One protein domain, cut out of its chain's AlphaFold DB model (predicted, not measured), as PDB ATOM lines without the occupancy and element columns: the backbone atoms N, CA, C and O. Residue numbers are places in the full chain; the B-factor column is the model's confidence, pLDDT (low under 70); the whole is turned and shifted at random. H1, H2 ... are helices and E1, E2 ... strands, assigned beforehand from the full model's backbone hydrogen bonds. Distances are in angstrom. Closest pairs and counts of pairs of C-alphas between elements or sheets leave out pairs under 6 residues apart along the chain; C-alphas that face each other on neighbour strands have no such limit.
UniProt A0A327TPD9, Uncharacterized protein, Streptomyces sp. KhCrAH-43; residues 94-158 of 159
ATOM      1  N   ILE A  94     -10.429  18.710  12.815       84.00
ATOM      2  CA  ILE A  94     -10.785  19.641  11.733       84.00
ATOM      3  C   ILE A  94     -10.010  19.282  10.464       84.00
ATOM      4  O   ILE A  94      -8.787  19.163  10.495       84.00
ATOM      5  N   ILE A  95     -10.722  19.129   9.348       84.19
ATOM      6  CA  ILE A  95     -10.158  18.826   8.028       84.19
ATOM      7  C   ILE A  95     -10.621  19.874   7.021       84.19
ATOM      8  O   ILE A  95     -11.812  20.172   6.930       84.19
ATOM      9  N   THR A  96      -9.691  20.406   6.229       84.62
ATOM     10  CA  THR A  96     -10.017  21.300   5.113       84.62
ATOM     11  C   THR A  96     -10.107  20.505   3.814       84.62
ATOM     12  O   THR A  96      -9.147  19.865   3.397       84.62
ATOM     13  N   ALA A  97     -11.263  20.565   3.149       82.44
ATOM     14  CA  ALA A  97     -11.511  19.934   1.854       82.44
ATOM     15  C   ALA A  97     -12.314  20.879   0.940       82.44
ATOM     16  O   ALA A  97     -13.319  21.469   1.331       82.44
ATOM     17  N   LYS A  98     -11.884  21.056  -0.310       80.00
ATOM     18  CA  LYS A  98     -12.460  21.984  -1.308       80.00
ATOM     19  C   LYS A  98     -12.637  23.410  -0.772       80.00
ATOM     20  O   LYS A  98     -13.676  24.028  -0.993       80.00
ATOM     21  N   GLY A  99     -11.644  23.901  -0.024       79.12
ATOM     22  CA  GLY A  99     -11.659  25.240   0.579       79.12
ATOM     23  C   GLY A  99     -12.697  25.425   1.691       79.12
ATOM     24  O   GLY A  99     -12.998  26.555   2.060       79.12
ATOM     25  N   LYS A 100     -13.273  24.335   2.211       83.38
ATOM     26  CA  LYS A 100     -14.230  24.348   3.322       83.38
ATOM     27  C   LYS A 100     -13.693  23.518   4.473       83.38
ATOM     28  O   LYS A 100     -13.045  22.497   4.249       83.38
ATOM     29  N   ARG A 101     -13.991  23.949   5.693       87.50
ATOM     30  CA  ARG A 101     -13.624  23.239   6.915       87.50
ATOM     31  C   ARG A 101     -14.717  22.240   7.276       87.50
ATOM     32  O   ARG A 101     -15.906  22.487   7.059       87.50
ATOM     33  N   TYR A 102     -14.295  21.096   7.788       89.44
ATOM     34  CA  TYR A 102     -15.166  20.029   8.246       89.44
ATOM     35  C   TYR A 102     -14.715  19.565   9.614       89.44
ATOM     36  O   TYR A 102     -13.524  19.385   9.858       89.44
ATOM     37  N   VAL A 103     -15.690  19.343  10.481       88.81
ATOM     38  CA  VAL A 103     -15.495  18.686  11.764       88.81
ATOM     39  C   VAL A 103     -15.674  17.196  11.532       88.81
ATOM     40  O   VAL A 103     -16.736  16.763  11.090       88.81
ATOM     41  N   VAL A 104     -14.644  16.409  11.795       87.12
ATOM     42  CA  VAL A 104     -14.659  14.954  11.676       87.12
ATOM     43  C   VAL A 104     -14.752  14.374  13.069       87.12
ATOM     44  O   VAL A 104     -13.881  14.630  13.889       87.12
ATOM     45  N   GLY A 105     -15.826  13.642  13.341       84.12
ATOM     46  CA  GLY A 105     -16.041  12.995  14.629       84.12
ATOM     47  C   GLY A 105     -15.682  11.517  14.572       84.12
ATOM     48  O   GLY A 105     -14.607  11.126  14.129       84.12
ATOM     49  N   GLN A 106     -16.619  10.683  15.015       81.81
ATOM     50  CA  GLN A 106     -16.400   9.258  15.228       81.81
ATOM     51  C   GLN A 106     -16.078   8.477  13.941       81.81
ATOM     52  O   GLN A 106     -16.826   8.528  12.957       81.81
ATOM     53  N   ILE A 107     -15.014   7.672  14.010       82.06
ATOM     54  CA  ILE A 107     -14.737   6.576  13.076       82.06
ATOM     55  C   ILE A 107     -15.520   5.344  13.544       82.06
ATOM     56  O   ILE A 107     -15.405   4.913  14.690       82.06
ATOM     57  N   ILE A 108     -16.332   4.788  12.653       82.44
ATOM     58  CA  ILE A 108     -17.151   3.598  12.867       82.44
ATOM     59  C   ILE A 108     -16.502   2.460  12.070       82.44
ATOM     60  O   ILE A 108     -16.518   2.517  10.837       82.44
ATOM     61  N   PRO A 109     -15.915   1.443  12.720       79.44
ATOM     62  CA  PRO A 109     -15.334   0.305  12.016       79.44
ATOM     63  C   PRO A 109     -16.420  -0.548  11.347       79.44
ATOM     64  O   PRO A 109     -17.587  -0.523  11.740       79.44
ATOM     65  N   ALA A 110     -16.030  -1.328  10.335       78.25
ATOM     66  CA  ALA A 110     -16.883  -2.405   9.844       78.25
ATOM     67  C   ALA A 110     -17.012  -3.455  10.951       78.25
ATOM     68  O   ALA A 110     -16.004  -3.905  11.496       78.25
ATOM     69  N   GLU A 111     -18.237  -3.838  11.290       76.56
ATOM     70  CA  GLU A 111     -18.497  -4.762  12.386       76.56
ATOM     71  C   GLU A 111     -19.699  -5.647  12.062       76.56
ATOM     72  O   GLU A 111     -20.726  -5.175  11.568       76.56
ATOM     73  N   ASP A 112     -19.570  -6.939  12.349       72.75
ATOM     74  CA  ASP A 112     -20.653  -7.911  12.243       72.75
ATOM     75  C   ASP A 112     -20.987  -8.436  13.643       72.75
ATOM     76  O   ASP A 112     -20.278  -9.276  14.197       72.75
ATOM     77  N   ARG A 113     -22.050  -7.893  14.249       63.38
ATOM     78  CA  ARG A 113     -22.587  -8.323  15.548       63.38
ATOM     79  C   ARG A 113     -23.950  -8.984  15.388       63.38
ATOM     80  O   ARG A 113     -24.893  -8.623  16.090       63.38
ATOM     81  N   GLY A 114     -24.077  -9.930  14.459       69.62
ATOM     82  CA  GLY A 114     -25.254 -10.795  14.322       69.62
ATOM     83  C   GLY A 114     -26.535 -10.050  13.921       69.62
ATOM     84  O   GLY A 114     -26.941 -10.103  12.766       69.62
ATOM     85  N   SER A 115     -27.182  -9.352  14.860       67.94
ATOM     86  CA  SER A 115     -28.366  -8.513  14.619       67.94
ATOM     87  C   SER A 115     -28.038  -7.104  14.110       67.94
ATOM     88  O   SER A 115     -28.928  -6.411  13.623       67.94
ATOM     89  N   TYR A 116     -26.785  -6.659  14.234       54.84
ATOM     90  CA  TYR A 116     -26.318  -5.367  13.733       54.84
ATOM     91  C   TYR A 116     -25.069  -5.562  12.883       54.84
ATOM     92  O   TYR A 116     -24.063  -6.084  13.360       54.84
ATOM     93  N   ARG A 117     -25.142  -5.135  11.620       67.88
ATOM     94  CA  ARG A 117     -24.047  -5.277  10.664       67.88
ATOM     95  C   ARG A 117     -23.701  -3.934  10.043       67.88
ATOM     96  O   ARG A 117     -24.442  -3.409   9.211       67.88
ATOM     97  N   VAL A 118     -22.540  -3.408  10.411       69.75
ATOM     98  CA  VAL A 118     -21.875  -2.324   9.691       69.75
ATOM     99  C   VAL A 118     -21.017  -2.978   8.625       69.75
ATOM    100  O   VAL A 118     -19.918  -3.460   8.882       69.75
ATOM    101  N   THR A 119     -21.538  -3.026   7.405       77.62
ATOM    102  CA  THR A 119     -20.855  -3.705   6.297       77.62
ATOM    103  C   THR A 119     -19.563  -3.010   5.873       77.62
ATOM    104  O   THR A 119     -18.755  -3.625   5.183       77.62
ATOM    105  N   ARG A 120     -19.371  -1.736   6.246       80.56
ATOM    106  CA  ARG A 120     -18.256  -0.901   5.790       80.56
ATOM    107  C   ARG A 120     -17.855   0.089   6.865       80.56
ATOM    108  O   ARG A 120     -18.718   0.748   7.442       80.56
ATOM    109  N   ALA A 121     -16.553   0.243   7.064       84.88
ATOM    110  CA  ALA A 121     -16.052   1.284   7.933       84.88
ATOM    111  C   ALA A 121     -16.398   2.659   7.341       84.88
ATOM    112  O   ALA A 121     -16.299   2.878   6.129       84.88
ATOM    113  N   CYS A 122     -16.846   3.578   8.188       88.56
ATOM    114  CA  CYS A 122     -17.155   4.939   7.786       88.56
ATOM    115  C   CYS A 122     -16.793   5.934   8.883       88.56
ATOM    116  O   CYS A 122     -16.675   5.583  10.049       88.56
ATOM    117  N   VAL A 123     -16.625   7.194   8.511       89.31
ATOM    118  CA  VAL A 123     -16.384   8.293   9.439       89.31
ATOM    119  C   VAL A 123     -17.507   9.311   9.334       89.31
ATOM    120  O   VAL A 123     -17.979   9.626   8.236       89.31
ATOM    121  N   ARG A 124     -17.954   9.809  10.488       90.44
ATOM    122  CA  ARG A 124     -18.950  10.877  10.576       90.44
ATOM    123  C   ARG A 124     -18.284  12.237  10.506       90.44
ATOM    124  O   ARG A 124     -17.268  12.468  11.156       90.44
ATOM    125  N   TYR A 125     -18.880  13.144   9.747       91.12
ATOM    126  CA  TYR A 125     -18.385  14.506   9.639       91.12
ATOM    127  C   TYR A 125     -19.505  15.526   9.411       91.12
ATOM    128  O   TYR A 125     -20.591  15.193   8.930       91.12
ATOM    129  N   TRP A 126     -19.207  16.784   9.717       91.62
ATOM    130  CA  TRP A 126     -20.073  17.949   9.539       91.62
ATOM    131  C   TRP A 126     -19.303  19.047   8.824       91.62
ATOM    132  O   TRP A 126     -18.077  19.097   8.893       91.62
ATOM    133  N   SER A 127     -20.008  19.942   8.135       89.94
ATOM    134  CA  SER A 127     -19.381  21.202   7.734       89.94
ATOM    135  C   SER A 127     -19.084  22.025   8.981       89.94
ATOM    136  O   SER A 127     -19.825  21.951   9.951       89.94
ATOM    137  N   GLU A 128     -18.005  22.787   8.963       88.56
ATOM    138  CA  GLU A 128     -17.682  23.732  10.024       88.56
ATOM    139  C   GLU A 128     -18.018  25.148   9.551       88.56
ATOM    140  O   GLU A 128     -17.765  25.499   8.391       88.56
ATOM    141  N   ARG A 129     -18.642  25.932  10.431       83.88
ATOM    142  CA  ARG A 129     -18.930  27.347  10.219       83.88
ATOM    143  C   ARG A 129     -18.774  28.089  11.546       83.88
ATOM    144  O   ARG A 129     -19.449  27.748  12.509       83.88
ATOM    145  N   ASP A 130     -17.932  29.120  11.557       81.06
ATOM    146  CA  ASP A 130     -17.709  30.022  12.697       81.06
ATOM    147  C   ASP A 130     -17.297  29.314  14.011       81.06
ATOM    148  O   ASP A 130     -17.597  29.770  15.108       81.06
ATOM    149  N   GLY A 131     -16.570  28.202  13.901       75.25
ATOM    150  CA  GLY A 131     -16.104  27.361  15.004       75.25
ATOM    151  C   GLY A 131     -17.050  26.217  15.376       75.25
ATOM    152  O   GLY A 131     -16.688  25.394  16.217       75.25
ATOM    153  N   GLU A 132     -18.225  26.121  14.748       74.75
ATOM    154  CA  GLU A 132     -19.277  25.170  15.116       74.75
ATOM    155  C   GLU A 132     -19.608  24.179  13.991       74.75
ATOM    156  O   GLU A 132     -19.450  24.451  12.794       74.75
ATOM    157  N   THR A 133     -20.107  22.997  14.364       83.31
ATOM    158  CA  THR A 133     -20.665  22.035  13.404       83.31
ATOM    159  C   THR A 133     -21.933  22.595  12.767       83.31
ATOM    160  O   THR A 133     -22.839  23.051  13.459       83.31
ATOM    161  N   SER A 134     -22.045  22.487  11.448       81.81
ATOM    162  CA  SER A 134     -23.150  23.020  10.663       81.81
ATOM    163  C   SER A 134     -23.769  21.956   9.758       81.81
ATOM    164  O   SER A 134     -23.082  21.257   9.004       81.81
ATOM    165  N   GLY A 135     -25.102  21.889   9.788       84.94
ATOM    166  CA  GLY A 135     -25.900  21.036   8.914       84.94
ATOM    167  C   GLY A 135     -25.961  19.562   9.340       84.94
ATOM    168  O   GLY A 135     -25.570  19.205  10.452       84.94
ATOM    169  N   PRO A 136     -26.498  18.690   8.468       86.88
ATOM    170  CA  PRO A 136     -26.701  17.284   8.793       86.88
ATOM    171  C   PRO A 136     -25.380  16.513   8.867       86.88
ATOM    172  O   PRO A 136     -24.440  16.804   8.122       86.88
ATOM    173  N   THR A 137     -25.356  15.468   9.698       87.94
ATOM    174  CA  THR A 137     -24.262  14.491   9.749       87.94
ATOM    175  C   THR A 137     -24.075  13.826   8.391       87.94
ATOM    176  O   THR A 137     -25.018  13.289   7.805       87.94
ATOM    177  N   ARG A 138     -22.838  13.822   7.905       91.19
ATOM    178  CA  ARG A 138     -22.429  13.152   6.670       91.19
ATOM    179  C   ARG A 138     -21.512  11.980   6.987       91.19
ATOM    180  O   ARG A 138     -20.896  11.933   8.049       91.19
ATOM    181  N   HIS A 139     -21.433  11.040   6.053       90.38
ATOM    182  CA  HIS A 139     -20.632   9.829   6.193       90.38
ATOM    183  C   HIS A 139     -19.639   9.726   5.037       90.38
ATOM    184  O   HIS A 139     -19.993   9.951   3.879       90.38
ATOM    185  N   ALA A 140     -18.398   9.396   5.365       90.81
ATOM    186  CA  ALA A 140     -17.312   9.148   4.428       90.81
ATOM    187  C   ALA A 140     -16.805   7.714   4.615       90.81
ATOM    188  O   ALA A 140     -16.765   7.223   5.735       90.81
ATOM    189  N   SER A 141     -16.452   7.030   3.531       90.69
ATOM    190  CA  SER A 141     -15.941   5.651   3.557       90.69
ATOM    191  C   SER A 141     -14.920   5.460   2.440       90.69
ATOM    192  O   SER A 141     -14.850   6.294   1.531       90.69
ATOM    193  N   GLY A 142     -14.182   4.348   2.470       85.56
ATOM    194  CA  GLY A 142     -13.212   4.001   1.427       85.56
ATOM    195  C   GLY A 142     -13.814   3.907   0.023       85.56
ATOM    196  O   GLY A 142     -13.130   4.183  -0.953       85.56
ATOM    197  N   ASP A 143     -15.111   3.641  -0.110       86.56
ATOM    198  CA  ASP A 143     -15.764   3.548  -1.423       86.56
ATOM    199  C   ASP A 143     -16.182   4.913  -1.995       86.56
ATOM    200  O   ASP A 143     -16.777   4.993  -3.074       86.56
ATOM    201  N   ALA A 144     -15.936   6.007  -1.269       86.12
ATOM    202  CA  ALA A 144     -16.248   7.338  -1.763       86.12
ATOM    203  C   ALA A 144     -15.470   7.616  -3.058       86.12
ATOM    204  O   ALA A 144     -14.281   7.325  -3.169       86.12
ATOM    205  N   LYS A 145     -16.144   8.210  -4.049       83.00
ATOM    206  CA  LYS A 145     -15.520   8.489  -5.347       83.00
ATOM    207  C   LYS A 145     -14.290   9.396  -5.173       83.00
ATOM    208  O   LYS A 145     -14.399  10.396  -4.445       83.00
ATOM    209  N   PRO A 146     -13.172   9.113  -5.866       83.25
ATOM    210  CA  PRO A 146     -12.036  10.027  -5.947       83.25
ATOM    211  C   PRO A 146     -12.474  11.455  -6.302       83.25
ATOM    212  O   PRO A 146     -13.433  11.658  -7.049       83.25
ATOM    213  N   GLY A 147     -11.823  12.452  -5.700       79.56
ATOM    214  CA  GLY A 147     -12.149  13.871  -5.897       79.56
ATOM    215  C   GLY A 147     -13.388  14.376  -5.137       79.56
ATOM    216  O   GLY A 147     -13.754  15.552  -5.254       79.56
ATOM    217  N   THR A 148     -14.056  13.541  -4.334       87.75
ATOM    218  CA  THR A 148     -15.139  13.988  -3.439       87.75
ATOM    219  C   THR A 148     -14.615  14.387  -2.059       87.75
ATOM    220  O   THR A 148     -13.603  13.878  -1.592       87.75
ATOM    221  N   VAL A 149     -15.349  15.272  -1.372       88.94
ATOM    222  CA  VAL A 149     -15.056  15.647   0.027       88.94
ATOM    223  C   VAL A 149     -15.036  14.414   0.929       88.94
ATOM    224  O   VAL A 149     -14.162  14.295   1.776       88.94
ATOM    225  N   GLY A 150     -15.976  13.483   0.733       89.38
ATOM    226  CA  GLY A 150     -16.035  12.264   1.533       89.38
ATOM    227  C   GLY A 150     -14.791  11.395   1.363       89.38
ATOM    228  O   GLY A 150     -14.279  10.881   2.349       89.38
ATOM    229  N   ARG A 151     -14.257  11.285   0.139       89.81
ATOM    230  CA  ARG A 151     -13.018  10.538  -0.092       89.81
ATOM    231  C   ARG A 151     -11.813  11.215   0.563       89.81
ATOM    232  O   ARG A 151     -11.090  10.554   1.293       89.81
ATOM    233  N   ALA A 152     -11.675  12.532   0.400       86.69
ATOM    234  CA  ALA A 152     -10.599  13.296   1.034       86.69
ATOM    235  C   ALA A 152     -10.625  13.194   2.572       86.69
ATOM    236  O   ALA A 152      -9.585  13.034   3.201       86.69
ATOM    237  N   ILE A 153     -11.817  13.246   3.179       89.62
ATOM    238  CA  ILE A 153     -11.977  13.068   4.628       89.62
ATOM    239  C   ILE A 153     -11.589  11.650   5.055       89.62
ATOM    240  O   ILE A 153     -10.901  11.506   6.060       89.62
ATOM    241  N   TRP A 154     -12.012  10.621   4.312       89.69
ATOM    242  CA  TRP A 154     -11.674   9.229   4.613       89.69
ATOM    243  C   TRP A 154     -10.163   8.978   4.580       89.69
ATOM    244  O   TRP A 154      -9.632   8.426   5.541       89.69
ATOM    245  N   ASP A 155      -9.489   9.420   3.517       87.00
ATOM    246  CA  ASP A 155      -8.042   9.237   3.342       87.00
ATOM    247  C   ASP A 155      -7.242   9.965   4.434       87.00
ATOM    248  O   ASP A 155      -6.234   9.463   4.915       87.00
ATOM    249  N   ALA A 156      -7.719  11.125   4.892       83.94
ATOM    250  CA  ALA A 156      -7.047  11.881   5.945       83.94
ATOM    251  C   ALA A 156      -7.150  11.237   7.340       83.94
ATOM    252  O   ALA A 156      -6.291  11.483   8.189       83.94
ATOM    253  N   VAL A 157      -8.197  10.449   7.607       82.06
ATOM    254  CA  VAL A 157      -8.360   9.743   8.893       82.06
ATOM    255  C   VAL A 157      -7.909   8.284   8.860       82.06
ATOM    256  O   VAL A 157      -7.692   7.712   9.923       82.06
ATOM    257  N   ASN A 158      -7.751   7.697   7.672       79.19
ATOM    258  CA  ASN A 158      -7.209   6.354   7.457       79.19
ATOM    259  C   ASN A 158      -6.051   6.412   6.438       79.19
ATOM    260  O   ASN A 158      -6.269   6.039   5.280       79.19
TER     261      ASN A 158
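AT A GLANCE: This is residues 94 to 158 of the 159 residues of an uncharacterized protein of Streptomyces sp. KhCrAH-43 (UniProt A0A327TPD9). A strongly twisted sheet of four strands curls round one short helix, H1, and a small two-stranded hairpin, E3 and E4, reaches out beyond one end of the sheet as an arm that adds to the length. The printed part has 65 residues, with six named strands and one named helix in the order E1 E2 E3 E4 E5 E6 H1. The larger sheet has the order E1, E2, E5, E6 and is antiparallel throughout, as is the pair E3 and E4; the class is mostly strand. The whole is only just compact, close to loose, with a radius of gyration of the C-alphas of 12.5 A, and it is elongated, spanning 41 by 24 by 16 A.

HOW THE PARTS SIT: In the sheet, the inner strands E2, residues 100 to 108, and E5, residues 122 to 129, are antiparallel at 150 degrees, with N 103 and O 126 within hydrogen-bond range at 2.9 A. E6, residues 132 to 141, is an edge strand and forms a hairpin with E5, with N 125 and O 138 at 2.9 A. The other edge strand, E1, residues 94 to 97, forms a hairpin with E2, with N 95 and O 102 at 2.9 A. E2 bends by 55 degrees at residue 105, and E6 by 86 degrees at residue 135. H1, residues 149 to 157, is on this sheet, which curls round it; the closest C-alphas of E6 and H1 are those of Ala 140 and Gly 150, 4.4 A apart, and those of E1 and H1 are Ala 97 and Val 149, 5.9 A apart. In H1 every O i to N i+4 pair is within hydrogen-bond range. E2 runs on, at 38 degrees, into E3, residues 111 to 113, which forms a hairpin with E4, residues 116 to 118, with N 113 and O 116 at 2.8 A. E3 and E4 are both apart from H1.

IN THESE COORDINATES: E2 measures 23.0 A from first to last C-alpha, E6 22.9 A and E5 22.6 A. H1 measures 12.6 A and E1 9.9 A, while E4 measures 6.7 A and E3 6.3 A. E1 begins at C-alpha 94, (-10.785, 19.641, 11.733). E3 ends at C-alpha 113, (-22.587, -8.323, 15.548). H1 ends at C-alpha 157, (-8.360, 9.743, 8.893).

THE WHOLE: The two C-alphas farthest apart are those of Gly 114 and Asp 130, at 41.5 A. The printed part has no cut and no long link; the link from E6 to H1 is short, with 7 residues, and the others are tight. The mean pLDDT of the printed part is 83.0, and residues 113 to 118 are under 70.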